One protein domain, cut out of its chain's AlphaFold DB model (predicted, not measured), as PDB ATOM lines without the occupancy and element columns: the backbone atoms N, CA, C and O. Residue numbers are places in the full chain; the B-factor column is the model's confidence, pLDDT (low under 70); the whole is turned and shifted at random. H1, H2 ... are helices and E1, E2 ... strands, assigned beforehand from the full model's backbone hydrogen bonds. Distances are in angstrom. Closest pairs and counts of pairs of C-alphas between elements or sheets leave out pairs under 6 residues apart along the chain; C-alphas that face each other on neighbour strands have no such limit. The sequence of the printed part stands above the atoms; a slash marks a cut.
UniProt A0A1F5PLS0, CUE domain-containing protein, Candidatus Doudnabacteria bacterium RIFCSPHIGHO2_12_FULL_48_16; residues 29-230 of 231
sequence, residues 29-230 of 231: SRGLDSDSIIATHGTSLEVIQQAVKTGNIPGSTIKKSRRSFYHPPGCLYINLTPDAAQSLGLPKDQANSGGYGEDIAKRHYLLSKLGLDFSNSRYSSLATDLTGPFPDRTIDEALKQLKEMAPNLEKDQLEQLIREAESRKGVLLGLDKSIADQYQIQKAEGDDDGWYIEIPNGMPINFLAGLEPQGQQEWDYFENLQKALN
ATOM      1  N   SER A  29     133.054  94.776 147.487       90.94
ATOM      2  CA  SER A  29     131.638  95.020 147.808       90.94
ATOM      3  C   SER A  29     131.383  96.391 148.441       90.94
ATOM      4  O   SER A  29     130.297  96.945 148.278       90.94
ATOM      5  N   ARG A  30     132.361  96.934 149.178       89.81
ATOM      6  CA  ARG A  30     132.280  98.269 149.794       89.81
ATOM      7  C   ARG A  30     132.556  99.400 148.799       89.81
ATOM      8  O   ARG A  30     132.040 100.498 148.984       89.81
ATOM      9  N   GLY A  31     133.361  99.154 147.764       92.00
ATOM     10  CA  GLY A  31     133.800 100.188 146.827       92.00
ATOM     11  C   GLY A  31     134.695 101.241 147.494       92.00
ATOM     12  O   GLY A  31     135.422 100.935 148.439       92.00
ATOM     13  N   LEU A  32     134.653 102.484 147.004       91.25
ATOM     14  CA  LEU A  32     135.399 103.624 147.564       91.25
ATOM     15  C   LEU A  32     134.544 104.559 148.443       91.25
ATOM     16  O   LEU A  32     135.009 105.631 148.821       91.25
ATOM     17  N   ASP A  33     133.315 104.165 148.787       85.12
ATOM     18  CA  ASP A  33     132.353 104.978 149.553       85.12
ATOM     19  C   ASP A  33     132.492 104.763 151.075       85.12
ATOM     20  O   ASP A  33     131.542 104.421 151.776       85.12
ATOM     21  N   SER A  34     133.720 104.875 151.593       85.69
ATOM     22  CA  SER A  34     134.016 104.717 153.024       85.69
ATOM     23  C   SER A  34     134.630 105.982 153.607       85.69
ATOM     24  O   SER A  34     135.692 106.423 153.167       85.69
ATOM     25  N   ASP A  35     134.040 106.479 154.697       87.12
ATOM     26  CA  ASP A  35     134.563 107.598 155.500       87.12
ATOM     27  C   ASP A  35     135.954 107.320 156.099       87.12
ATOM     28  O   ASP A  35     136.620 108.224 156.611       87.12
ATOM     29  N   SER A  36     136.407 106.060 156.098       91.50
ATOM     30  CA  SER A  36     137.743 105.704 156.575       91.50
ATOM     31  C   SER A  36     138.839 105.918 155.528       91.50
ATOM     32  O   SER A  36     140.016 105.880 155.891       91.50
ATOM     33  N   ILE A  37     138.485 106.167 154.261       93.88
ATOM     34  CA  ILE A  37     139.447 106.349 153.172       93.88
ATOM     35  C   ILE A  37     140.059 107.755 153.231       93.88
ATOM     36  O   ILE A  37     139.372 108.767 153.105       93.88
ATOM     37  N   ILE A  38     141.385 107.817 153.372       91.94
ATOM     38  CA  ILE A  38     142.148 109.077 153.372       91.94
ATOM     39  C   ILE A  38     142.733 109.404 151.993       91.94
ATOM     40  O   ILE A  38     142.949 110.571 151.661       91.94
ATOM     41  N   ALA A  39     142.988 108.384 151.175       92.31
ATOM     42  CA  ALA A  39     143.584 108.550 149.859       92.31
ATOM     43  C   ALA A  39     143.251 107.384 148.926       92.31
ATOM     44  O   ALA A  39     142.859 106.308 149.374       92.31
ATOM     45  N   THR A  40     143.465 107.586 147.629       93.06
ATOM     46  CA  THR A  40     143.335 106.544 146.608       93.06
ATOM     47  C   THR A  40     144.651 106.301 145.878       93.06
ATOM     48  O   THR A  40     145.433 107.228 145.674       93.06
ATOM     49  N   HIS A  41     144.887 105.058 145.460       92.88
ATOM     50  CA  HIS A  41     146.032 104.651 144.643       92.88
ATOM     51  C   HIS A  41     145.558 103.819 143.448       92.88
ATOM     52  O   HIS A  41     144.822 102.851 143.626       92.88
ATOM     53  N   GLY A  42     145.984 104.174 142.235       91.81
ATOM     54  CA  GLY A  42     145.723 103.377 141.033       91.81
ATOM     55  C   GLY A  42     146.773 102.284 140.836       91.81
ATOM     56  O   GLY A  42     147.966 102.565 140.901       91.81
ATOM     57  N   THR A  43     146.341 101.051 140.571       93.25
ATOM     58  CA  THR A  43     147.211  99.880 140.386       93.25
ATOM     59  C   THR A  43     146.670  98.896 139.335       93.25
ATOM     60  O   THR A  43     145.689  99.184 138.650       93.25
ATOM     61  N   SER A  44     147.298  97.723 139.198       94.69
ATOM     62  CA  SER A  44     146.879  96.651 138.285       94.69
ATOM     63  C   SER A  44     146.368  95.393 138.998       94.69
ATOM     64  O   SER A  44     146.652  95.164 140.175       94.69
ATOM     65  N   LEU A  45     145.663  94.520 138.265       95.00
ATOM     66  CA  LEU A  45     145.272  93.200 138.780       95.00
ATOM     67  C   LEU A  45     146.475  92.334 139.146       95.00
ATOM     68  O   LEU A  45     146.408  91.579 140.110       95.00
ATOM     69  N   GLU A  46     147.576  92.432 138.405       94.38
ATOM     70  CA  GLU A  46     148.798  91.669 138.677       94.38
ATOM     71  C   GLU A  46     149.372  92.025 140.053       94.38
ATOM     72  O   GLU A  46     149.832  91.142 140.778       94.38
ATOM     73  N   VAL A  47     149.282  93.299 140.447       94.12
ATOM     74  CA  VAL A  47     149.661  93.749 141.791       94.12
ATOM     75  C   VAL A  47     148.713  93.188 142.847       94.12
ATOM     76  O   VAL A  47     149.181  92.693 143.870       94.12
ATOM     77  N   ILE A  48     147.399  93.190 142.596       95.19
ATOM     78  CA  ILE A  48     146.422  92.570 143.507       95.19
ATOM     79  C   ILE A  48     146.714  91.076 143.693       95.19
ATOM     80  O   ILE A  48     146.784  90.585 144.818       95.19
ATOM     81  N   GLN A  49     146.951  90.352 142.600       92.94
ATOM     82  CA  GLN A  49     147.273  88.924 142.623       92.94
ATOM     83  C   GLN A  49     148.595  88.644 143.344       92.94
ATOM     84  O   GLN A  49     148.716  87.641 144.050       92.94
ATOM     85  N   GLN A  50     149.591  89.524 143.205       93.00
ATOM     86  CA  GLN A  50     150.824  89.436 143.983       93.00
ATOM     87  C   GLN A  50     150.559  89.683 145.473       93.00
ATOM     88  O   GLN A  50     151.068  88.929 146.299       93.00
ATOM     89  N   ALA A  51     149.740  90.676 145.821       94.25
ATOM     90  CA  ALA A  51     149.417  91.006 147.207       94.25
ATOM     91  C   ALA A  51     148.641  89.894 147.921       94.25
ATOM     92  O   ALA A  51     148.824  89.702 149.121       94.25
ATOM     93  N   VAL A  52     147.846  89.095 147.202       94.25
ATOM     94  CA  VAL A  52     147.263  87.857 147.749       94.25
ATOM     95  C   VAL A  52     148.369  86.906 148.218       94.25
ATOM     96  O   VAL A  52     148.324  86.408 149.344       94.25
ATOM     97  N   LYS A  53     149.408  86.711 147.401       92.94
ATOM     98  CA  LYS A  53     150.522  85.800 147.707       92.94
ATOM     99  C   LYS A  53     151.424  86.325 148.824       92.94
ATOM    100  O   LYS A  53     151.842  85.569 149.693       92.94
ATOM    101  N   THR A  54     151.741  87.618 148.803       93.81
ATOM    102  CA  THR A  54     152.765  88.220 149.678       93.81
ATOM    103  C   THR A  54     152.198  88.944 150.898       93.81
ATOM    104  O   THR A  54     152.957  89.301 151.796       93.81
ATOM    105  N   GLY A  55     150.894  89.227 150.915       95.50
ATOM    106  CA  GLY A  55     150.242  90.094 151.899       95.50
ATOM    107  C   GLY A  55     150.529  91.591 151.730       95.50
ATOM    108  O   GLY A  55     150.078  92.376 152.563       95.50
ATOM    109  N   ASN A  56     151.273  92.000 150.694       95.44
ATOM    110  CA  ASN A  56     151.779  93.367 150.550       95.44
ATOM    111  C   ASN A  56     151.592  93.923 149.131       95.44
ATOM    112  O   ASN A  56     151.877  93.244 148.144       95.44
ATOM    113  N   ILE A  57     151.200  95.194 149.045       94.06
ATOM    114  CA  ILE A  57     151.207  96.004 147.824       94.06
ATOM    115  C   ILE A  57     152.616  96.599 147.653       94.06
ATOM    116  O   ILE A  57     153.084  97.311 148.545       94.06
ATOM    117  N   PRO A  58     153.328  96.318 146.549       90.94
ATOM    118  CA  PRO A  58     154.664  96.848 146.320       90.94
ATOM    119  C   PRO A  58     154.623  98.346 145.995       90.94
ATOM    120  O   PRO A  58     153.702  98.830 145.341       90.94
ATOM    121  N   GLY A  59     155.663  99.071 146.410       87.62
ATOM    122  CA  GLY A  59     155.892 100.443 145.962       87.62
ATOM    123  C   GLY A  59     156.429 100.499 144.532       87.62
ATOM    124  O   GLY A  59     156.862  99.497 143.961       87.62
ATOM    125  N   SER A  60     156.448 101.702 143.965       80.88
ATOM    126  CA  SER A  60     156.994 101.971 142.638       80.88
ATOM    127  C   SER A  60     158.446 101.514 142.526       80.88
ATOM    128  O   SER A  60     159.276 101.791 143.390       80.88
ATOM    129  N   THR A  61     158.775 100.839 141.432       71.75
ATOM    130  CA  THR A  61     160.143 100.402 141.111       71.75
ATOM    131  C   THR A  61     160.812 101.304 140.077       71.75
ATOM    132  O   THR A  61     161.977 101.110 139.715       71.75
ATOM    133  N   ILE A  62     160.090 102.326 139.607       64.50
ATOM    134  CA  ILE A  62     160.548 103.230 138.559       64.50
ATOM    135  C   ILE A  62     161.607 104.159 139.144       64.50
ATOM    136  O   ILE A  62     161.337 105.072 139.921       64.50
ATOM    137  N   LYS A  63     162.856 103.948 138.728       57.69
ATOM    138  CA  LYS A  63     163.945 104.878 139.012       57.69
ATOM    139  C   LYS A  63     163.778 106.105 138.122       57.69
ATOM    140  O   LYS A  63     163.960 105.992 136.916       57.69
ATOM    141  N   LYS A  64     163.446 107.247 138.733       52.66
ATOM    142  CA  LYS A  64     163.543 108.618 138.193       52.66
ATOM    143  C   LYS A  64     163.455 108.686 136.658       52.66
ATOM    144  O   LYS A  64     164.469 108.776 135.965       52.66
ATOM    145  N   SER A  65     162.236 108.640 136.129       45.38
ATOM    146  CA  SER A  65     161.981 108.915 134.713       45.38
ATOM    147  C   SER A  65     162.186 110.413 134.434       45.38
ATOM    148  O   SER A  65     161.835 111.261 135.249       45.38
ATOM    149  N   ARG A  66     162.755 110.757 133.269       45.41
ATOM    150  CA  ARG A  66     162.969 112.153 132.826       45.41
ATOM    151  C   ARG A  66     161.671 112.911 132.514       45.41
ATOM    152  O   ARG A  66     161.745 114.084 132.157       45.41
ATOM    153  N   ARG A  67     160.513 112.253 132.582       44.25
ATOM    154  CA  ARG A  67     159.210 112.839 132.269       44.25
ATOM    155  C   ARG A  67     158.183 112.404 133.323       44.25
ATOM    156  O   ARG A  67     157.780 111.244 133.360       44.25
ATOM    157  N   SER A  68     157.820 113.368 134.167       46.19
ATOM    158  CA  SER A  68     156.449 113.594 134.652       46.19
ATOM    159  C   SER A  68     155.898 112.822 135.854       46.19
ATOM    160  O   SER A  68     154.723 112.977 136.124       46.19
ATOM    161  N   PHE A  69     156.684 112.038 136.601       53.41
ATOM    162  CA  PHE A  69     156.247 111.570 137.929       53.41
ATOM    163  C   PHE A  69     157.454 111.429 138.865       53.41
ATOM    164  O   PHE A  69     158.257 110.501 138.737       53.41
ATOM    165  N   TYR A  70     157.608 112.373 139.795       56.38
ATOM    166  CA  TYR A  70     158.681 112.370 140.791       56.38
ATOM    167  C   TYR A  70     158.229 111.631 142.059       56.38
ATOM    168  O   TYR A  70     157.622 112.223 142.943       56.38
ATOM    169  N   HIS A  71     158.543 110.341 142.176       65.44
ATOM    170  CA  HIS A  71     158.570 109.673 143.483       65.44
ATOM    171  C   HIS A  71     159.743 108.682 143.570       65.44
ATOM    172  O   HIS A  71     160.096 108.056 142.562       65.44
ATOM    173  N   PRO A  72     160.398 108.559 144.741       68.75
ATOM    174  CA  PRO A  72     161.476 107.599 144.944       68.75
ATOM    175  C   PRO A  72     161.005 106.151 144.724       68.75
ATOM    176  O   PRO A  72     159.835 105.836 144.958       68.75
ATOM    177  N   PRO A  73     161.909 105.232 144.336       76.31
ATOM    178  CA  PRO A  73     161.626 103.805 144.419       76.31
ATOM    179  C   PRO A  73     161.174 103.416 145.832       76.31
ATOM    180  O   PRO A  73     161.739 103.897 146.812       76.31
ATOM    181  N   GLY A  74     160.179 102.538 145.929       84.00
ATOM    182  CA  GLY A  74     159.578 102.139 147.200       84.00
ATOM    183  C   GLY A  74     158.489 103.085 147.702       84.00
ATOM    184  O   GLY A  74     158.189 103.051 148.886       84.00
ATOM    185  N   CYS A  75     157.890 103.913 146.841       88.25
ATOM    186  CA  CYS A  75     156.771 104.789 147.210       88.25
ATOM    187  C   CYS A  75     155.462 104.391 146.521       88.25
ATOM    188  O   CYS A  75     155.490 103.906 145.389       88.25
ATOM    189  N   LEU A  76     154.319 104.658 147.156       88.94
ATOM    190  CA  LEU A  76     153.013 104.673 146.487       88.94
ATOM    191  C   LEU A  76     152.609 106.109 146.226       88.94
ATOM    192  O   LEU A  76     152.528 106.902 147.159       88.94
ATOM    193  N   TYR A  77     152.321 106.420 144.966       87.31
ATOM    194  CA  TYR A  77     151.635 107.652 144.610       87.31
ATOM    195  C   TYR A  77     150.177 107.572 145.062       87.31
ATOM    196  O   TYR A  77     149.518 106.558 144.821       87.31
ATOM    197  N   ILE A  78     149.681 108.623 145.697       89.12
ATOM    198  CA  ILE A  78     148.331 108.670 146.247       89.12
ATOM    199  C   ILE A  78     147.649 109.981 145.871       89.12
ATOM    200  O   ILE A  78     148.295 111.019 145.749       89.12
ATOM    201  N   ASN A  79     146.326 109.937 145.766       87.81
ATOM    202  CA  ASN A  79     145.485 111.123 145.678       87.81
ATOM    203  C   ASN A  79     144.624 111.210 146.929       87.81
ATOM    204  O   ASN A  79     143.815 110.318 147.194       87.81
ATOM    205  N   LEU A  80     144.832 112.266 147.710       87.31
ATOM    206  CA  LEU A  80     144.097 112.509 148.946       87.31
ATOM    207  C   LEU A  80     142.614 112.747 148.652       87.31
ATOM    208  O   LEU A  80     142.262 113.388 147.660       87.31
ATOM    209  N   THR A  81     141.737 112.273 149.537       85.81
ATOM    210  CA  THR A  81     140.327 112.671 149.478       85.81
ATOM    211  C   THR A  81     140.197 114.177 149.750       85.81
ATOM    212  O   THR A  81     141.057 114.761 150.419       85.81
ATOM    213  N   PRO A  82     139.134 114.849 149.263       83.06
ATOM    214  CA  PRO A  82     138.961 116.286 149.483       83.06
ATOM    215  C   PRO A  82     138.996 116.691 150.962       83.06
ATOM    216  O   PRO A  82     139.562 117.736 151.295       83.06
ATOM    217  N   ASP A  83     138.426 115.859 151.833       82.56
ATOM    218  CA  ASP A  83     138.385 116.089 153.278       82.56
ATOM    219  C   ASP A  83     139.758 115.862 153.920       82.56
ATOM    220  O   ASP A  83     140.192 116.664 154.751       82.56
ATOM    221  N   ALA A  84     140.494 114.833 153.483       83.31
ATOM    222  CA  ALA A  84     141.864 114.592 153.925       83.31
ATOM    223  C   ALA A  84     142.791 115.749 153.538       83.31
ATOM    224  O   ALA A  84     143.485 116.289 154.402       83.31
ATOM    225  N   ALA A  85     142.744 116.189 152.276       81.31
ATOM    226  CA  ALA A  85     143.507 117.340 151.799       81.31
ATOM    227  C   ALA A  85     143.203 118.591 152.640       81.31
ATOM    228  O   ALA A  85     144.122 119.247 153.127       81.31
ATOM    229  N   GLN A  86     141.921 118.868 152.910       80.75
ATOM    230  CA  GLN A  86     141.519 119.989 153.759       80.75
ATOM    231  C   GLN A  86     142.050 119.863 155.196       80.75
ATOM    232  O   GLN A  86     142.564 120.842 155.739       80.75
ATOM    233  N   SER A  87     141.945 118.681 155.813       79.06
ATOM    234  CA  SER A  87     142.406 118.439 157.189       79.06
ATOM    235  C   SER A  87     143.918 118.622 157.353       79.06
ATOM    236  O   SER A  87     144.381 119.081 158.395       79.06
ATOM    237  N   LEU A  88     144.674 118.331 156.293       71.81
ATOM    238  CA  LEU A  88     146.124 118.491 156.232       71.81
ATOM    239  C   LEU A  88     146.546 119.914 155.815       71.81
ATOM    240  O   LEU A  88     147.739 120.198 155.727       71.81
ATOM    241  N   GLY A  89     145.590 120.820 155.569       68.50
ATOM    242  CA  GLY A  89     145.862 122.188 155.113       68.50
ATOM    243  C   GLY A  89     146.422 122.252 153.690       68.50
ATOM    244  O   GLY A  89     147.150 123.185 153.352       68.50
ATOM    245  N   LEU A  90     146.112 121.249 152.871       69.44
ATOM    246  CA  LEU A  90     146.645 121.058 151.529       69.44
ATOM    247  C   LEU A  90     145.641 121.546 150.476       69.44
ATOM    248  O   LEU A  90     144.427 121.502 150.707       69.44
ATOM    249  N   PRO A  91     146.113 122.035 149.313       63.69
ATOM    250  CA  PRO A  91     145.220 122.324 148.201       63.69
ATOM    251  C   PRO A  91     144.461 121.052 147.805       63.69
ATOM    252  O   PRO A  91     144.984 119.942 147.895       63.69
ATOM    253  N   LYS A  92     143.204 121.212 147.382       59.59
ATOM    254  CA  LYS A  92     142.445 120.105 146.797       59.59
ATOM    255  C   LYS A  92     143.085 119.753 145.460       59.59
ATOM    256  O   LYS A  92     142.824 120.441 144.474       59.59
ATOM    257  N   ASP A  93     143.890 118.704 145.433       57.69
ATOM    258  CA  ASP A  93     144.379 118.169 144.171       57.69
ATOM    259  C   ASP A  93     143.262 117.419 143.449       57.69
ATOM    260  O   ASP A  93     142.520 116.631 144.033       57.69
ATOM    261  N   GLN A  94     143.132 117.703 142.154       52.97
ATOM    262  CA  GLN A  94     142.212 117.024 141.236       52.97
ATOM    263  C   GLN A  94     142.923 115.915 140.447       52.97
ATOM    264  O   GLN A  94     142.495 115.558 139.349       52.97
ATOM    265  N   ALA A  95     144.049 115.409 140.953       55.88
ATOM    266  CA  ALA A  95     144.812 114.390 140.255       55.88
ATOM    267  C   ALA A  95     143.961 113.119 140.063       55.88
ATOM    268  O   ALA A  95     143.290 112.630 140.973       55.88
ATOM    269  N   ASN A  96     143.948 112.611 138.829       63.69
ATOM    270  CA  ASN A  96     143.093 111.505 138.410       63.69
ATOM    271  C   ASN A  96     143.793 110.161 138.674       63.69
ATOM    272  O   ASN A  96     144.575 109.694 137.841       63.69
ATOM    273  N   SER A  97     143.494 109.521 139.814       66.88
ATOM    274  CA  SER A  97     144.027 108.189 140.166       66.88
ATOM    275  C   SER A  97     143.749 107.137 139.094       66.88
ATOM    276  O   SER A  97     144.542 106.212 138.928       66.88
ATOM    277  N   GLY A  98     142.637 107.278 138.362       72.12
ATOM    278  CA  GLY A  98     142.224 106.343 137.319       72.12
ATOM    279  C   GLY A  98     143.159 106.366 136.114       72.12
ATOM    280  O   GLY A  98     143.561 105.310 135.639       72.12
ATOM    281  N   GLY A  99     143.588 107.554 135.671       76.81
ATOM    282  CA  GLY A  99     144.518 107.687 134.540       76.81
ATOM    283  C   GLY A  99     145.883 107.050 134.822       76.81
ATOM    284  O   GLY A  99     146.392 106.275 134.018       76.81
ATOM    285  N   TYR A 100     146.437 107.302 136.009       79.50
ATOM    286  CA  TYR A 100     147.685 106.668 136.446       79.50
ATOM    287  C   TYR A 100     147.538 105.149 136.651       79.50
ATOM    288  O   TYR A 100     148.431 104.381 136.280       79.50
ATOM    289  N   GLY A 101     146.408 104.704 137.216       85.06
ATOM    290  CA  GLY A 101     146.093 103.282 137.380       85.06
ATOM    291  C   GLY A 101     146.008 102.539 136.046       85.06
ATOM    292  O   GLY A 101     146.559 101.445 135.925       85.06
ATOM    293  N   GLU A 102     145.412 103.161 135.027       89.88
ATOM    294  CA  GLU A 102     145.362 102.631 133.663       89.88
ATOM    295  C   GLU A 102     146.775 102.429 133.087       89.88
ATOM    296  O   GLU A 102     147.099 101.335 132.617       89.88
ATOM    297  N   ASP A 103     147.657 103.426 133.199       86.81
ATOM    298  CA  ASP A 103     149.040 103.327 132.708       86.81
ATOM    299  C   ASP A 103     149.840 102.222 133.415       86.81
ATOM    300  O   ASP A 103     150.663 101.530 132.802       86.81
ATOM    301  N   ILE A 104     149.637 102.032 134.722       88.06
ATOM    302  CA  ILE A 104     150.221 100.896 135.447       88.06
ATOM    303  C   ILE A 104     149.664  99.576 134.917       88.06
ATOM    304  O   ILE A 104     150.439  98.662 134.630       88.06
ATOM    305  N   ALA A 105     148.343  99.474 134.770       92.44
ATOM    306  CA  ALA A 105     147.676  98.242 134.371       92.44
ATOM    307  C   ALA A 105     148.123  97.748 132.997       92.44
ATOM    308  O   ALA A 105     148.438  96.567 132.852       92.44
ATOM    309  N   LYS A 106     148.252  98.650 132.018       92.12
ATOM    310  CA  LYS A 106     148.781  98.324 130.685       92.12
ATOM    311  C   LYS A 106     150.174  97.702 130.763       92.12
ATOM    312  O   LYS A 106     150.424  96.633 130.204       92.12
ATOM    313  N   ARG A 107     151.077  98.351 131.505       90.00
ATOM    314  CA  ARG A 107     152.475  97.920 131.635       90.00
ATOM    315  C   ARG A 107     152.593  96.591 132.369       90.00
ATOM    316  O   ARG A 107     153.282  95.693 131.895       90.00
ATOM    317  N   HIS A 108     151.925  96.456 133.510       92.38
ATOM    318  CA  HIS A 108     151.985  95.239 134.317       92.38
ATOM    319  C   HIS A 108     151.360  94.043 133.603       92.38
ATOM    320  O   HIS A 108     151.942  92.958 133.641       92.38
ATOM    321  N   TYR A 109     150.252  94.247 132.884       93.69
ATOM    322  CA  TYR A 109     149.662  93.213 132.043       93.69
ATOM    323  C   TYR A 109     150.655  92.703 131.000       93.69
ATOM    324  O   TYR A 109     150.911  91.500 130.917       93.69
ATOM    325  N   LEU A 110     151.259  93.621 130.236       91.31
ATOM    326  CA  LEU A 110     152.216  93.272 129.190       91.31
ATOM    327  C   LEU A 110     153.408  92.490 129.761       91.31
ATOM    328  O   LEU A 110     153.757  91.433 129.237       91.31
ATOM    329  N   LEU A 111     153.999  92.965 130.861       90.38
ATOM    330  CA  LEU A 111     155.126  92.289 131.509       90.38
ATOM    331  C   LEU A 111     154.744  90.903 132.033       90.38
ATOM    332  O   LEU A 111     155.453  89.937 131.756       90.38
ATOM    333  N   SER A 112     153.596  90.781 132.698       91.50
ATOM    334  CA  SER A 112     153.086  89.504 133.206       91.50
ATOM    335  C   SER A 112     152.878  88.481 132.087       91.50
ATOM    336  O   SER A 112     153.328  87.338 132.197       91.50
ATOM    337  N   LYS A 113     152.288  88.890 130.954       91.31
ATOM    338  CA  LYS A 113     152.104  88.005 129.790       91.31
ATOM    339  C   LYS A 113     153.410  87.593 129.120       91.31
ATOM    340  O   LYS A 113     153.476  86.505 128.554       91.31
ATOM    341  N   LEU A 114     154.442  88.421 129.218       89.00
ATOM    342  CA  LEU A 114     155.788  88.109 128.744       89.00
ATOM    343  C   LEU A 114     156.612  87.299 129.762       89.00
ATOM    344  O   LEU A 114     157.758  86.960 129.474       89.00
ATOM    345  N   GLY A 115     156.056  86.980 130.940       88.44
ATOM    346  CA  GLY A 115     156.775  86.292 132.017       88.44
ATOM    347  C   GLY A 115     157.870  87.149 132.658       88.44
ATOM    348  O   GLY A 115     158.825  86.616 133.222       88.44
ATOM    349  N   LEU A 116     157.758  88.472 132.540       87.31
ATOM    350  CA  LEU A 116     158.716  89.440 133.053       87.31
ATOM    351  C   LEU A 116     158.253  89.999 134.397       87.31
ATOM    352  O   LEU A 116     157.083  90.321 134.604       87.31
ATOM    353  N   ASP A 117     159.209  90.158 135.303       85.94
ATOM    354  CA  ASP A 117     158.975  90.720 136.629       85.94
ATOM    355  C   ASP A 117     158.737  92.237 136.546       85.94
ATOM    356  O   ASP A 117     159.653  93.009 136.250       85.94
ATOM    357  N   PHE A 118     157.514  92.685 136.832       82.00
ATOM    358  CA  PHE A 118     157.165  94.107 136.805       82.00
ATOM    359  C   PHE A 118     157.822  94.930 137.924       82.00
ATOM    360  O   PHE A 118     157.820  96.162 137.857       82.00
ATOM    361  N   SER A 119     158.456  94.282 138.907       76.50
ATOM    362  CA  SER A 119     159.300  94.961 139.893       76.50
ATOM    363  C   SER A 119     160.698  95.316 139.352       76.50
ATOM    364  O   SER A 119     161.425  96.116 139.946       76.50
ATOM    365  N   ASN A 120     161.083  94.796 138.181       81.44
ATOM    366  CA  ASN A 120     162.358  95.118 137.553       81.44
ATOM    367  C   ASN A 120     162.264  96.404 136.721       81.44
ATOM    368  O   ASN A 120     161.662  96.433 135.646       81.44
ATOM    369  N   SER A 121     162.975  97.447 137.156       78.44
ATOM    370  CA  SER A 121     162.950  98.765 136.510       78.44
ATOM    371  C   SER A 121     163.300  98.748 135.015       78.44
ATOM    372  O   SER A 121     162.790  99.578 134.269       78.44
ATOM    373  N   ARG A 122     164.163  97.824 134.553       79.88
ATOM    374  CA  ARG A 122     164.510  97.704 133.122       79.88
ATOM    375  C   ARG A 122     163.298  97.259 132.302       79.88
ATOM    376  O   ARG A 122     163.095  97.761 131.200       79.88
ATOM    377  N   TYR A 123     162.506  96.335 132.839       83.44
ATOM    378  CA  TYR A 123     161.307  95.829 132.178       83.44
ATOM    379  C   TYR A 123     160.179  96.864 132.233       83.44
ATOM    380  O   TYR A 123     159.516  97.090 131.225       83.44
ATOM    381  N   SER A 124     160.027  97.584 133.349       78.00
ATOM    382  CA  SER A 124     159.047  98.673 133.468       78.00
ATOM    383  C   SER A 124     159.284  99.799 132.450       78.00
ATOM    384  O   SER A 124     158.320 100.330 131.894       78.00
ATOM    385  N   SER A 125     160.546 100.152 132.166       78.31
ATOM    386  CA  SER A 125     160.876 101.118 131.106       78.31
ATOM    387  C   SER A 125     160.474 100.607 129.722       78.31
ATOM    388  O   SER A 125     159.777 101.314 129.006       78.31
ATOM    389  N   LEU A 126     160.821  99.360 129.393       81.00
ATOM    390  CA  LEU A 126     160.445  98.739 128.119       81.00
ATOM    391  C   LEU A 126     158.922  98.703 127.917       81.00
ATOM    392  O   LEU A 126     158.434  99.014 126.835       81.00
ATOM    393  N   ALA A 127     158.163  98.353 128.958       83.38
ATOM    394  CA  ALA A 127     156.705  98.355 128.895       83.38
ATOM    395  C   ALA A 127     156.137  99.768 128.704       83.38
ATOM    396  O   ALA A 127     155.182  99.938 127.959       83.38
ATOM    397  N   THR A 128     156.747 100.781 129.332       79.75
ATOM    398  CA  THR A 128     156.345 102.187 129.157       79.75
ATOM    399  C   THR A 128     156.526 102.647 127.711       79.75
ATOM    400  O   THR A 128     155.651 103.328 127.183       79.75
ATOM    401  N   ASP A 129     157.615 102.242 127.054       79.75
ATOM    402  CA  ASP A 129     157.850 102.561 125.642       79.75
ATOM    403  C   ASP A 129     156.820 101.877 124.722       79.75
ATOM    404  O   ASP A 129     156.398 102.455 123.723       79.75
ATOM    405  N   LEU A 130     156.375 100.665 125.077       81.69
ATOM    406  CA  LEU A 130     155.422  99.875 124.287       81.69
ATOM    407  C   LEU A 130     153.954 100.290 124.460       81.69
ATOM    408  O   LEU A 130     153.168 100.079 123.539       81.69
ATOM    409  N   THR A 131     153.577 100.853 125.610       80.00
ATOM    410  CA  THR A 131     152.190 101.255 125.924       80.00
ATOM    411  C   THR A 131     152.006 102.777 125.998       80.00
ATOM    412  O   THR A 131     150.984 103.256 126.482       80.00
ATOM    413  N   GLY A 132     153.019 103.557 125.607       70.88
ATOM    414  CA  GLY A 132     153.011 105.020 125.686       70.88
ATOM    415  C   GLY A 132     152.351 105.716 124.481       70.88
ATOM    416  O   GLY A 132     152.206 105.122 123.414       70.88
ATOM    417  N   PRO A 133     152.008 107.017 124.599       56.44
ATOM    418  CA  PRO A 133     151.278 107.781 123.574       56.44
ATOM    419  C   PRO A 133     152.071 108.074 122.286       56.44
ATOM    420  O   PRO A 133     151.503 108.586 121.325       56.44
ATOM    421  N   PHE A 134     153.369 107.764 122.255       50.97
ATOM    422  CA  PHE A 134     154.228 107.920 121.079       50.97
ATOM    423  C   PHE A 134     155.034 106.633 120.854       50.97
ATOM    424  O   PHE A 134     156.210 106.591 121.224       50.97
ATOM    425  N   PRO A 135     154.453 105.588 120.235       54.53
ATOM    426  CA  PRO A 135     155.163 104.359 119.864       54.53
ATOM    427  C   PRO A 135     156.092 104.584 118.651       54.53
ATOM    428  O   PRO A 135     156.266 103.716 117.790       54.53
ATOM    429  N   ASP A 136     156.659 105.786 118.525       49.16
ATOM    430  CA  ASP A 136     157.398 106.217 117.348       49.16
ATOM    431  C   ASP A 136     158.812 105.640 117.404       49.16
ATOM    432  O   ASP A 136     159.749 106.248 117.926       49.16
ATOM    433  N   ARG A 137     158.913 104.453 116.788       55.44
ATOM    434  CA  ARG A 137     160.000 103.458 116.815       55.44
ATOM    435  C   ARG A 137     159.940 102.631 118.083       55.44
ATOM    436  O   ARG A 137     160.301 103.145 119.127       55.44
ATOM    437  N   THR A 138     159.540 101.359 117.993       69.00
ATOM    438  CA  THR A 138     160.010 100.353 118.965       69.00
ATOM    439  C   THR A 138     159.521  98.936 118.751       69.00
ATOM    440  O   THR A 138     160.202  98.079 119.271       69.00
ATOM    441  N   ILE A 139     158.449  98.596 118.019       78.62
ATOM    442  CA  ILE A 139     158.003  97.178 118.036       78.62
ATOM    443  C   ILE A 139     159.117  96.220 117.588       78.62
ATOM    444  O   ILE A 139     159.407  95.268 118.299       78.62
ATOM    445  N   ASP A 140     159.816  96.502 116.486       81.00
ATOM    446  CA  ASP A 140     160.914  95.639 116.022       81.00
ATOM    447  C   ASP A 140     162.163  95.713 116.936       81.00
ATOM    448  O   ASP A 140     162.857  94.715 117.136       81.00
ATOM    449  N   GLU A 141     162.446  96.874 117.537       82.38
ATOM    450  CA  GLU A 141     163.591  97.071 118.444       82.38
ATOM    451  C   GLU A 141     163.351  96.450 119.829       82.38
ATOM    452  O   GLU A 141     164.230  95.796 120.389       82.38
ATOM    453  N   ALA A 142     162.148  96.616 120.363       80.88
ATOM    454  CA  ALA A 142     161.645  95.992 121.571       80.88
ATOM    455  C   ALA A 142     161.527  94.487 121.372       80.88
ATOM    456  O   ALA A 142     161.970  93.746 122.239       80.88
ATOM    457  N   LEU A 143     161.040  94.014 120.219       85.25
ATOM    458  CA  LEU A 143     161.031  92.589 119.892       85.25
ATOM    459  C   LEU A 143     162.451  92.022 119.893       85.25
ATOM    460  O   LEU A 143     162.681  90.966 120.473       85.25
ATOM    461  N   LYS A 144     163.429  92.731 119.316       85.81
ATOM    462  CA  LYS A 144     164.839  92.320 119.368       85.81
ATOM    463  C   LYS A 144     165.354  92.216 120.807       85.81
ATOM    464  O   LYS A 144     166.036  91.247 121.124       85.81
ATOM    465  N   GLN A 145     165.019  93.178 121.668       83.75
ATOM    466  CA  GLN A 145     165.383  93.143 123.089       83.75
ATOM    467  C   GLN A 145     164.661  92.017 123.848       83.75
ATOM    468  O   GLN A 145     165.263  91.348 124.683       83.75
ATOM    469  N   LEU A 146     163.385  91.779 123.539       85.88
ATOM    470  CA  LEU A 146     162.560  90.744 124.157       85.88
ATOM    471  C   LEU A 146     162.957  89.343 123.703       85.88
ATOM    472  O   LEU A 146     162.855  88.426 124.508       85.88
ATOM    473  N   LYS A 147     163.468  89.156 122.479       85.62
ATOM    474  CA  LYS A 147     163.934  87.846 121.987       85.62
ATOM    475  C   LYS A 147     165.110  87.278 122.787       85.62
ATOM    476  O   LYS A 147     165.307  86.067 122.774       85.62
ATOM    477  N   GLU A 148     165.851  88.102 123.530       81.81
ATOM    478  CA  GLU A 148     166.850  87.611 124.496       81.81
ATOM    479  C   GLU A 148     166.205  86.891 125.697       81.81
ATOM    480  O   GLU A 148     166.839  86.043 126.320       81.81
ATOM    481  N   MET A 149     164.949  87.214 126.019       78.50
ATOM    482  CA  MET A 149     164.229  86.753 127.216       78.50
ATOM    483  C   MET A 149     163.095  85.777 126.872       78.50
ATOM    484  O   MET A 149     162.860  84.811 127.589       78.50
ATOM    485  N   ALA A 150     162.432  86.004 125.739       80.81
ATOM    486  CA  ALA A 150     161.378  85.188 125.157       80.81
ATOM    487  C   ALA A 150     161.738  84.870 123.688       80.81
ATOM    488  O   ALA A 150     161.232  85.519 122.771       80.81
ATOM    489  N   PRO A 151     162.616  83.877 123.431       82.25
ATOM    490  CA  PRO A 151     163.171  83.620 122.094       82.25
ATOM    491  C   PRO A 151     162.133  83.283 121.018       82.25
ATOM    492  O   PRO A 151     162.364  83.538 119.838       82.25
ATOM    493  N   ASN A 152     160.994  82.729 121.438       87.12
ATOM    494  CA  ASN A 152     159.894  82.320 120.564       87.12
ATOM    495  C   ASN A 152     158.806  83.397 120.414       87.12
ATOM    496  O   ASN A 152     157.762  83.108 119.836       87.12
ATOM    497  N   LEU A 153     159.001  84.594 120.980       88.81
ATOM    498  CA  LEU A 153     158.047  85.689 120.835       88.81
ATOM    499  C   LEU A 153     158.103  86.217 119.404       88.81
ATOM    500  O   LEU A 153     159.137  86.714 118.952       88.81
ATOM    501  N   GLU A 154     156.978  86.144 118.707       91.31
ATOM    502  CA  GLU A 154     156.835  86.696 117.365       91.31
ATOM    503  C   GLU A 154     156.163  88.071 117.382       91.31
ATOM    504  O   GLU A 154     155.450  88.434 118.320       91.31
ATOM    505  N   LYS A 155     156.396  88.853 116.323       90.00
ATOM    506  CA  LYS A 155     155.894  90.229 116.211       90.00
ATOM    507  C   LYS A 155     154.379  90.311 116.388       90.00
ATOM    508  O   LYS A 155     153.908  91.098 117.202       90.00
ATOM    509  N   ASP A 156     153.639  89.457 115.688       90.81
ATOM    510  CA  ASP A 156     152.174  89.439 115.738       90.81
ATOM    511  C   ASP A 156     151.651  89.135 117.151       90.81
ATOM    512  O   ASP A 156     150.637  89.689 117.575       90.81
ATOM    513  N   GLN A 157     152.372  88.295 117.906       91.62
ATOM    514  CA  GLN A 157     152.046  87.998 119.299       91.62
ATOM    515  C   GLN A 157     152.280  89.223 120.184       91.62
ATOM    516  O   GLN A 157     151.419  89.566 120.988       91.62
ATOM    517  N   LEU A 158     153.412  89.913 120.015       90.50
ATOM    518  CA  LEU A 158     153.701  91.144 120.751       90.50
ATOM    519  C   LEU A 158     152.662  92.235 120.450       90.50
ATOM    520  O   LEU A 158     152.143  92.860 121.371       90.50
ATOM    521  N   GLU A 159     152.294  92.425 119.184       90.62
ATOM    522  CA  GLU A 159     151.245  93.371 118.783       90.62
ATOM    523  C   GLU A 159     149.879  93.016 119.373       90.62
ATOM    524  O   GLU A 159     149.129  93.900 119.794       90.62
ATOM    525  N   GLN A 160     149.537  91.726 119.419       92.38
ATOM    526  CA  GLN A 160     148.321  91.271 120.082       92.38
ATOM    527  C   GLN A 160     148.351  91.591 121.580       92.38
ATOM    528  O   GLN A 160     147.379  92.147 122.085       92.38
ATOM    529  N   LEU A 161     149.458  91.312 122.271       92.44
ATOM    530  CA  LEU A 161     149.600  91.616 123.697       92.44
ATOM    531  C   LEU A 161     149.488  93.115 123.987       92.44
ATOM    532  O   LEU A 161     148.858  93.487 124.970       92.44
ATOM    533  N   ILE A 162     150.046  93.972 123.128       90.94
ATOM    534  CA  ILE A 162     149.911  95.433 123.250       90.94
ATOM    535  C   ILE A 162     148.444  95.850 123.080       90.94
ATOM    536  O   ILE A 162     147.919  96.594 123.902       90.94
ATOM    537  N   ARG A 163     147.740  95.322 122.067       91.06
ATOM    538  CA  ARG A 163     146.301  95.591 121.880       91.06
ATOM    539  C   ARG A 163     145.461  95.129 123.070       91.06
ATOM    540  O   ARG A 163     144.530  95.820 123.471       91.06
ATOM    541  N   GLU A 164     145.779  93.969 123.636       92.38
ATOM    542  CA  GLU A 164     145.127  93.478 124.849       92.38
ATOM    543  C   GLU A 164     145.461  94.353 126.064       92.38
ATOM    544  O   GLU A 164     144.573  94.626 126.870       92.38
ATOM    545  N   ALA A 165     146.701  94.840 126.181       92.38
ATOM    546  CA  ALA A 165     147.105  95.761 127.237       92.38
ATOM    547  C   ALA A 165     146.277  97.050 127.194       92.38
ATOM    548  O   ALA A 165     145.763  97.448 128.229       92.38
ATOM    549  N   GLU A 166     146.038  97.639 126.017       90.38
ATOM    550  CA  GLU A 166     145.235  98.869 125.865       90.38
ATOM    551  C   GLU A 166     143.802  98.764 126.412       90.38
ATOM    552  O   GLU A 166     143.183  99.771 126.755       90.38
ATOM    553  N   SER A 167     143.267  97.545 126.522       91.50
ATOM    554  CA  SER A 167     141.943  97.304 127.104       91.50
ATOM    555  C   SER A 167     141.923  97.294 128.640       91.50
ATOM    556  O   SER A 167     140.842  97.256 129.229       91.50
ATOM    557  N   ARG A 168     143.094  97.314 129.288       93.62
ATOM    558  CA  ARG A 168     143.250  97.321 130.748       93.62
ATOM    559  C   ARG A 168     143.016  98.716 131.296       93.62
ATOM    560  O   ARG A 168     143.533  99.688 130.751       93.62
ATOM    561  N   LYS A 169     142.268  98.796 132.396       93.69
ATOM    562  CA  LYS A 169     141.964 100.061 133.088       93.69
ATOM    563  C   LYS A 169     142.452 100.083 134.530       93.69
ATOM    564  O   LYS A 169     142.546 101.153 135.118       93.69
ATOM    565  N   GLY A 170     142.826  98.925 135.071       94.75
ATOM    566  CA  GLY A 170     143.382  98.826 136.411       94.75
ATOM    567  C   GLY A 170     142.328  98.890 137.508       94.75
ATOM    568  O   GLY A 170     141.133  98.671 137.292       94.75
ATOM    569  N   VAL A 171     142.814  99.133 138.718       95.94
ATOM    570  CA  VAL A 171     142.042  99.083 139.958       95.94
ATOM    571  C   VAL A 171     142.420 100.281 140.816       95.94
ATOM    572  O   VAL A 171     143.604 100.575 140.981       95.94
ATOM    573  N   LEU A 172     141.428 100.953 141.390       95.19
ATOM    574  CA  LEU A 172     141.636 101.946 142.434       95.19
ATOM    575  C   LEU A 172     141.570 101.281 143.805       95.19
ATOM    576  O   LEU A 172     140.654 100.516 144.094       95.19
ATOM    577  N   LEU A 173     142.538 101.603 144.652       96.31
ATOM    578  CA  LEU A 173     142.603 101.174 146.041       96.31
ATOM    579  C   LEU A 173     142.290 102.360 146.943       96.31
ATOM    580  O   LEU A 173     142.950 103.391 146.831       96.31
ATOM    581  N   GLY A 174     141.328 102.207 147.846       95.94
ATOM    582  CA  GLY A 174     141.096 103.137 148.945       95.94
ATOM    583  C   GLY A 174     142.008 102.791 150.117       95.94
ATOM    584  O   GLY A 174     141.997 101.653 150.584       95.94
ATOM    585  N   LEU A 175     142.793 103.756 150.587       95.88
ATOM    586  CA  LEU A 175     143.714 103.596 151.712       95.88
ATOM    587  C   LEU A 175     143.048 104.068 153.004       95.88
ATOM    588  O   LEU A 175     142.540 105.188 153.062       95.88
ATOM    589  N   ASP A 176     143.066 103.227 154.033       95.44
ATOM    590  CA  ASP A 176     142.519 103.535 155.349       95.44
ATOM    591  C   ASP A 176     143.329 104.629 156.054       95.44
ATOM    592  O   ASP A 176     144.557 104.661 155.977       95.44
ATOM    593  N   LYS A 177     142.655 105.497 156.810       92.31
ATOM    594  CA  LYS A 177     143.275 106.576 157.593       92.31
ATOM    595  C   LYS A 177     144.387 106.111 158.539       92.31
ATOM    596  O   LYS A 177     145.315 106.878 158.777       92.31
ATOM    597  N   SER A 178     144.326 104.874 159.043       92.81
ATOM    598  CA  SER A 178     145.363 104.303 159.917       92.81
ATOM    599  C   SER A 178     146.728 104.179 159.238       92.81
ATOM    600  O   SER A 178     147.746 104.063 159.919       92.81
ATOM    601  N   ILE A 179     146.789 104.265 157.903       92.12
ATOM    602  CA  ILE A 179     148.059 104.301 157.178       92.12
ATOM    603  C   ILE A 179     148.913 105.513 157.575       92.12
ATOM    604  O   ILE A 179     150.136 105.403 157.624       92.12
ATOM    605  N   ALA A 180     148.283 106.641 157.921       88.62
ATOM    606  CA  ALA A 180     148.969 107.869 158.316       88.62
ATOM    607  C   ALA A 180     149.620 107.774 159.708       88.62
ATOM    608  O   ALA A 180     150.509 108.563 160.022       88.62
ATOM    609  N   ASP A 181     149.220 106.793 160.525       89.31
ATOM    610  CA  ASP A 181     149.840 106.533 161.829       89.31
ATOM    611  C   ASP A 181     151.194 105.812 161.689       89.31
ATOM    612  O   ASP A 181     152.006 105.830 162.615       89.31
ATOM    613  N   GLN A 182     151.443 105.160 160.545       89.62
ATOM    614  CA  GLN A 182     152.648 104.350 160.305       89.62
ATOM    615  C   GLN A 182     153.537 104.892 159.189       89.62
ATOM    616  O   GLN A 182     154.755 104.714 159.237       89.62
ATOM    617  N   TYR A 183     152.945 105.555 158.198       90.31
ATOM    618  CA  TYR A 183     153.644 106.048 157.022       90.31
ATOM    619  C   TYR A 183     153.429 107.546 156.869       90.31
ATOM    620  O   TYR A 183     152.311 108.056 156.933       90.31
ATOM    621  N   GLN A 184     154.524 108.260 156.628       87.62
ATOM    622  CA  GLN A 184     154.468 109.694 156.409       87.62
ATOM    623  C   GLN A 184     153.993 109.993 154.985       87.62
ATOM    624  O   GLN A 184     154.610 109.558 154.010       87.62
ATOM    625  N   ILE A 185     152.919 110.777 154.877       88.06
ATOM    626  CA  ILE A 185     152.448 111.339 153.608       88.06
ATOM    627  C   ILE A 185     153.330 112.537 153.253       88.06
ATOM    628  O   ILE A 185     153.505 113.456 154.056       88.06
ATOM    629  N   GLN A 186     153.888 112.522 152.046       86.62
ATOM    630  CA  GLN A 186     154.805 113.538 151.544       86.62
ATOM    631  C   GLN A 186     154.306 114.113 150.219       86.62
ATOM    632  O   GLN A 186     153.672 113.418 149.421       86.62
ATOM    633  N   LYS A 187     154.604 115.393 149.976       79.25
ATOM    634  CA  LYS A 187     154.363 116.026 148.677       79.25
ATOM    635  C   LYS A 187     155.483 115.632 147.713       79.25
ATOM    636  O   LYS A 187     156.653 115.659 148.095       79.25
ATOM    637  N   ALA A 188     155.138 115.281 146.478       73.56
ATOM    638  CA  ALA A 188     156.099 115.094 145.398       73.56
ATOM    639  C   ALA A 188     156.893 116.391 145.164       73.56
ATOM    640  O   ALA A 188     156.337 117.489 145.171       73.56
ATOM    641  N   GLU A 189     158.208 116.272 144.978       64.88
ATOM    642  CA  GLU A 189     159.056 117.412 144.623       64.88
ATOM    643  C   GLU A 189     158.972 117.674 143.111       64.88
ATOM    644  O   GLU A 189     159.251 116.776 142.317       64.88
ATOM    645  N   GLY A 190     158.644 118.903 142.696       62.91
ATOM    646  CA  GLY A 190     158.648 119.319 141.288       62.91
ATOM    647  C   GLY A 190     157.417 120.132 140.885       62.91
ATOM    648  O   GLY A 190     156.696 120.635 141.741       62.91
ATOM    649  N   ASP A 191     157.200 120.252 139.572       52.72
ATOM    650  CA  ASP A 191     156.036 120.937 138.983       52.72
ATOM    651  C   ASP A 191     154.730 120.117 139.096       52.72
ATOM    652  O   ASP A 191     153.672 120.600 138.700       52.72
ATOM    653  N   ASP A 192     154.795 118.886 139.617       57.72
ATOM    654  CA  ASP A 192     153.635 118.011 139.799       57.72
ATOM    655  C   ASP A 192     153.066 118.122 141.221       57.72
ATOM    656  O   ASP A 192     153.738 117.821 142.212       57.72
ATOM    657  N   ASP A 193     151.785 118.482 141.316       61.56
ATOM    658  CA  ASP A 193     150.994 118.486 142.549       61.56
ATOM    659  C   ASP A 193     150.542 117.059 142.920       61.56
ATOM    660  O   ASP A 193     149.387 116.661 142.773       61.56
ATOM    661  N   GLY A 194     151.511 116.237 143.323       74.19
ATOM    662  CA  GLY A 194     151.309 114.838 143.692       74.19
ATOM    663  C   GLY A 194     151.596 114.541 145.159       74.19
ATOM    664  O   GLY A 194     152.435 115.199 145.773       74.19
ATOM    665  N   TRP A 195     150.978 113.491 145.701       83.69
ATOM    666  CA  TRP A 195     151.267 112.981 147.045       83.69
ATOM    667  C   TRP A 195     151.802 111.558 146.969       83.69
ATOM    668  O   TRP A 195     151.460 110.794 146.068       83.69
ATOM    669  N   TYR A 196     152.655 111.187 147.917       88.44
ATOM    670  CA  TYR A 196     153.127 109.817 148.035       88.44
ATOM    671  C   TYR A 196     153.347 109.404 149.488       88.44
ATOM    672  O   TYR A 196     153.477 110.237 150.384       88.44
ATOM    673  N   ILE A 197     153.403 108.093 149.701       90.44
ATOM    674  CA  ILE A 197     153.833 107.460 150.950       90.44
ATOM    675  C   ILE A 197     155.044 106.577 150.673       90.44
ATOM    676  O   ILE A 197     155.073 105.841 149.685       90.44
ATOM    677  N   GLU A 198     156.048 106.647 151.540       90.88
ATOM    678  CA  GLU A 198     157.211 105.759 151.477       90.88
ATOM    679  C   GLU A 198     156.874 104.414 152.117       90.88
ATOM    680  O   GLU A 198     156.570 104.336 153.304       90.88
ATOM    681  N   ILE A 199     156.956 103.342 151.336       89.69
ATOM    682  CA  ILE A 199     156.650 101.967 151.741       89.69
ATOM    683  C   ILE A 199     157.781 101.022 151.293       89.69
ATOM    684  O   ILE A 199     157.582 100.152 150.439       89.69
ATOM    685  N   PRO A 200     159.000 101.159 151.851       81.00
ATOM    686  CA  PRO A 200     160.197 100.474 151.350       81.00
ATOM    687  C   PRO A 200     160.090  98.941 151.354       81.00
ATOM    688  O   PRO A 200     160.767  98.281 150.570       81.00
ATOM    689  N   ASN A 201     159.216  98.378 152.195       84.19
ATOM    690  CA  ASN A 201     158.979  96.936 152.306       84.19
ATOM    691  C   ASN A 201     157.616  96.496 151.741       84.19
ATOM    692  O   ASN A 201     157.188  95.371 151.988       84.19
ATOM    693  N   GLY A 202     156.928  97.366 151.000       90.81
ATOM    694  CA  GLY A 202     155.529  97.157 150.641       90.81
ATOM    695  C   GLY A 202     154.568  97.703 151.700       90.81
ATOM    696  O   GLY A 202     154.932  97.891 152.862       90.81
ATOM    697  N   MET A 203     153.337  97.973 151.275       95.06
ATOM    698  CA  MET A 203     152.220  98.325 152.144       95.06
ATOM    699  C   MET A 203     151.404  97.064 152.441       95.06
ATOM    700  O   MET A 203     150.877  96.459 151.503       95.06
ATOM    701  N   PRO A 204     151.253  96.671 153.712       95.75
ATOM    702  CA  PRO A 204     150.369  95.581 154.098       95.75
ATOM    703  C   PRO A 204     148.936  95.774 153.584       95.75
ATOM    704  O   PRO A 204     148.374  96.868 153.641       95.75
ATOM    705  N   ILE A 205     148.324  94.696 153.086       95.69
ATOM    706  CA  ILE A 205     146.995  94.753 152.455       95.69
ATOM    707  C   ILE A 205     145.887  95.203 153.422       95.69
ATOM    708  O   ILE A 205     144.878  95.742 152.990       95.69
ATOM    709  N   ASN A 206     146.078  95.043 154.732       95.00
ATOM    710  CA  ASN A 206     145.121  95.469 155.756       95.00
ATOM    711  C   ASN A 206     144.984  96.998 155.893       95.00
ATOM    712  O   ASN A 206     144.070  97.443 156.578       95.00
ATOM    713  N   PHE A 207     145.844  97.791 155.245       96.62
ATOM    714  CA  PHE A 207     145.642  99.238 155.098       96.62
ATOM    715  C   PHE A 207     144.660  99.607 153.985       96.62
ATOM    716  O   PHE A 207     144.409 100.789 153.762       96.62
ATOM    717  N   LEU A 208     144.113  98.633 153.262       96.88
ATOM    718  CA  LEU A 208     143.068  98.892 152.284       96.88
ATOM    719  C   LEU A 208     141.702  98.996 152.974       96.88
ATOM    720  O   LEU A 208     141.321  98.137 153.766       96.88
ATOM    721  N   ALA A 209     140.957 100.043 152.638       96.56
ATOM    722  CA  ALA A 209     139.596 100.301 153.109       96.56
ATOM    723  C   ALA A 209     138.542 100.196 151.997       96.56
ATOM    724  O   ALA A 209     137.351 100.123 152.295       96.56
ATOM    725  N   GLY A 210     138.971 100.151 150.733       96.38
ATOM    726  CA  GLY A 210     138.082 100.041 149.582       96.38
ATOM    727  C   GLY A 210     138.809  99.601 148.319       96.38
ATOM    728  O   GLY A 210     140.038  99.702 148.229       96.38
ATOM    729  N   LEU A 211     138.053  99.107 147.342       96.00
ATOM    730  CA  LEU A 211     138.578  98.693 146.044       96.00
ATOM    731  C   LEU A 211     137.546  98.951 144.946       96.00
ATOM    732  O   LEU A 211     136.396  98.545 145.078       96.00
ATOM    733  N   GLU A 212     137.969  99.563 143.841       96.25
ATOM    734  CA  GLU A 212     137.104  99.816 142.685       96.25
ATOM    735  C   GLU A 212     137.796  99.448 141.362       96.25
ATOM    736  O   GLU A 212     138.758 100.107 140.948       96.25
ATOM    737  N   PRO A 213     137.317  98.410 140.659       96.06
ATOM    738  CA  PRO A 213     137.799  98.071 139.327       96.06
ATOM    739  C   PRO A 213     137.403  99.158 138.319       96.06
ATOM    740  O   PRO A 213     136.270  99.635 138.323       96.06
ATOM    741  N   GLN A 214     138.317  99.543 137.431       94.94
ATOM    742  CA  GLN A 214     138.073 100.637 136.476       94.94
ATOM    743  C   GLN A 214     137.637 100.146 135.086       94.94
ATOM    744  O   GLN A 214     137.154 100.932 134.271       94.94
ATOM    745  N   GLY A 215     137.803  98.855 134.788       93.88
ATOM    746  CA  GLY A 215     137.489  98.257 133.489       93.88
ATOM    747  C   GLY A 215     136.731  96.943 133.618       93.88
ATOM    748  O   GLY A 215     136.750  96.296 134.663       93.88
ATOM    749  N   GLN A 216     136.048  96.542 132.541       94.12
ATOM    750  CA  GLN A 216     135.178  95.360 132.554       94.12
ATOM    751  C   GLN A 216     135.928  94.082 132.946       94.12
ATOM    752  O   GLN A 216     135.391  93.248 133.658       94.12
ATOM    753  N   GLN A 217     137.181  93.931 132.515       92.81
ATOM    754  CA  GLN A 217     137.959  92.731 132.824       92.81
ATOM    755  C   GLN A 217     138.354  92.662 134.299       92.81
ATOM    756  O   GLN A 217     138.405  91.578 134.876       92.81
ATOM    757  N   GLU A 218     138.642  93.809 134.913       95.62
ATOM    758  CA  GLU A 218     138.881  93.905 136.346       95.62
ATOM    759  C   GLU A 218     137.592  93.626 137.133       95.62
ATOM    760  O   GLU A 218     137.632  92.843 138.079       95.62
ATOM    761  N   TRP A 219     136.446  94.153 136.689       95.75
ATOM    762  CA  TRP A 219     135.127  93.812 137.242       95.75
ATOM    763  C   TRP A 219     134.844  92.306 137.185       95.75
ATOM    764  O   TRP A 219     134.561  91.692 138.215       95.75
ATOM    765  N   ASP A 220     134.997  91.691 136.009       94.62
ATOM    766  CA  ASP A 220     134.760  90.260 135.805       94.62
ATOM    767  C   ASP A 220     135.647  89.403 136.722       94.62
ATOM    768  O   ASP A 220     135.200  88.379 137.244       94.62
ATOM    769  N   TYR A 221     136.905  89.808 136.940       93.19
ATOM    770  CA  TYR A 221     137.814  89.120 137.858       93.19
ATOM    771  C   TYR A 221     137.260  89.093 139.287       93.19
ATOM    772  O   TYR A 221     137.145  88.012 139.871       93.19
ATOM    773  N   PHE A 222     136.887  90.252 139.840       93.31
ATOM    774  CA  PHE A 222     136.388  90.317 141.213       93.31
ATOM    775  C   PHE A 222     135.029  89.638 141.364       93.31
ATOM    776  O   PHE A 222     134.863  88.877 142.313       93.31
ATOM    777  N   GLU A 223     134.099  89.795 140.416       92.94
ATOM    778  CA  GLU A 223     132.818  89.077 140.446       92.94
ATOM    779  C   GLU A 223     132.994  87.554 140.445       92.94
ATOM    780  O   GLU A 223     132.302  86.831 141.167       92.94
ATOM    781  N   ASN A 224     133.903  87.043 139.608       90.44
ATOM    782  CA  ASN A 224     134.196  85.614 139.565       90.44
ATOM    783  C   ASN A 224     134.820  85.141 140.877       90.44
ATOM    784  O   ASN A 224     134.510  84.035 141.323       90.44
ATOM    785  N   LEU A 225     135.633  85.983 141.522       88.12
ATOM    786  CA  LEU A 225     136.175  85.697 142.843       88.12
ATOM    787  C   LEU A 225     135.070  85.627 143.913       88.12
ATOM    788  O   LEU A 225     135.064  84.670 144.683       88.12
ATOM    789  N   GLN A 226     134.092  86.545 143.931       88.38
ATOM    790  CA  GLN A 226     132.972  86.468 144.893       88.38
ATOM    791  C   GLN A 226     132.166  85.177 144.704       88.38
ATOM    792  O   GLN A 226     131.958  84.413 145.650       88.38
ATOM    793  N   LYS A 227     131.821  84.863 143.443       87.44
ATOM    794  CA  LYS A 227     131.112  83.627 143.069       87.44
ATOM    795  C   LYS A 227     131.881  82.378 143.508       87.44
ATOM    796  O   LYS A 227     131.273  81.439 144.013       87.44
ATOM    797  N   ALA A 228     133.202  82.363 143.323       83.19
ATOM    798  CA  ALA A 228     134.070  81.255 143.720       83.19
ATOM    799  C   ALA A 228     134.152  81.068 145.241       83.19
ATOM    800  O   ALA A 228     134.248  79.939 145.720       83.19
ATOM    801  N   LEU A 229     134.113  82.165 145.999       81.56
ATOM    802  CA  LEU A 229     134.204  82.156 147.459       81.56
ATOM    803  C   LEU A 229     132.846  81.965 148.156       81.56
ATOM    804  O   LEU A 229     132.821  81.843 149.381       81.56
ATOM    805  N   ASN A 230     131.744  81.884 147.399       76.81
ATOM    806  CA  ASN A 230     130.362  81.879 147.900       76.81
ATOM    807  C   ASN A 230     130.043  83.096 148.790       76.81
ATOM    808  O   ASN A 230     129.391  82.947 149.827       76.81
TER     809      ASN A 230
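This is residues 29 to 230 of the 231 residues of the protein "CUE domain-containing protein" of Candidatus Doudnabacteria bacterium RIFCSPHIGHO2_12_FULL_48_16 (UniProt A0A1F5PLS0). What would one see first? A strongly twisted sheet of six strands, E1 to E6, makes one half of the domain, and the helices H3, H4, H5 and H6 cluster beyond one end of it, with the longest helix, H3, linking the two halves. H1 packs on H3, H2 and H7 lie toward the other end of the sheet, and H8 meets the edge strand E6 with its first part and leads away. What is the make-up? The 202 printed residues hold eight named helices and six named strands, in the order E1 H1 E2 H2 H3 H4 H5 H6 E3 H7 E4 E5 E6 H8. The antiparallel sheet runs E4 E5 E2 E1 E3 E6; the class is mixed, helices and strands, and the whole is compact, with a radius of gyration of the C-alphas of 17.3 A and spans of 52 by 47 by 27 A.

Which residues make the sheet? Across it stand E4, residues 185 to 187, E5, 195 to 198, E2, 75 to 80, E1, 37 to 43, E3, 171 to 176, and E6, 208 to 213. E1 is 16.3 A long and begins with C-alpha 37 at (139.447, 106.349, 153.172); E3 is 16.0 A long. Which residues make the helices? H3 holds residues 97 to 113 and is 24.1 A long, H6 holds 155 to 166, 16.8 A, and H8 holds 216 to 229, 19.9 A, ending with C-alpha 229 at (134.204, 82.156, 147.459). The shorter ones are H1, residues 45 to 54, H2, 82 to 87, H4, 121 to 130, H5, 139 to 146, and H7, 177 to 181.

How do the backbones pair? Within hydrogen-bond range are N 41 and O 173 of E1 and E3, 2.9 A, N 40 and O 79 of E1 and E2, 2.8 A, N 172 and O 212 of E3 and E6, 2.8 A, N 78 and O 195 of E2 and E5, 2.8 A, and N 186 and O 196 of the hairpin E4 and E5, 2.9 A. Pairing of E2 is staggered: with E5 over residues 75 to 78, with E1 over 79 to 80. Every O i to N i+4 pair is within range in H2, H3, H4, H5, H6 and H8, against 5 of 6 in H1 and 0 of 1 in H7, where 2 of 2 O i to N i+3 pairs are. Where does H3 stand? It is on the sheet at a height of 3.4 A, at the sheet's level, with C-alphas Gly 42 of E1 and Gly 101 closest at 3.7 A. As the hub it touches H1 with residues 105 to 112 alone, closest C-alphas Glu 46 and His 108, 6.5 A, and H4 with 107 to 111 alone, closest Arg 107 and Ala 127, 5.1 A. H6 touches it with residues 161 to 166 alone, closest C-alphas Ala 165 and Lys 106, 4.6 A, at a shallow tilt of 28 degrees, opposite ways. How is H5 placed? H4 and H5, a helical hairpin, only just touch, with 3 pairs of C-alphas within 8 A, the closest Leu 126 and Ala 142 at 7.2 A. H5 touches H6 about perpendicular, at 82 degrees, closest C-alphas Leu 143 and Lys 155, 6.7 A. What else is on the sheet? H7 is on it, over none of its strands, at a height of 6.8 A. H2 only grazes it with residues 82 to 86, and H8 with 218 to 222.

How far does it reach? The two C-alphas farthest apart, of Gly 89 and Asn 152, are 54.6 A apart. Are there cuts or long links? The printed part has no cut, and the long link is H1 to E2, 20 residues, where residues 56 to 57 pair antiparallel with 203 to 204. Where is confidence low? Mean pLDDT of the printed part is 83.6, with residues 62 to 72, 89 to 97, 133 to 138 and 189 to 193 under 70.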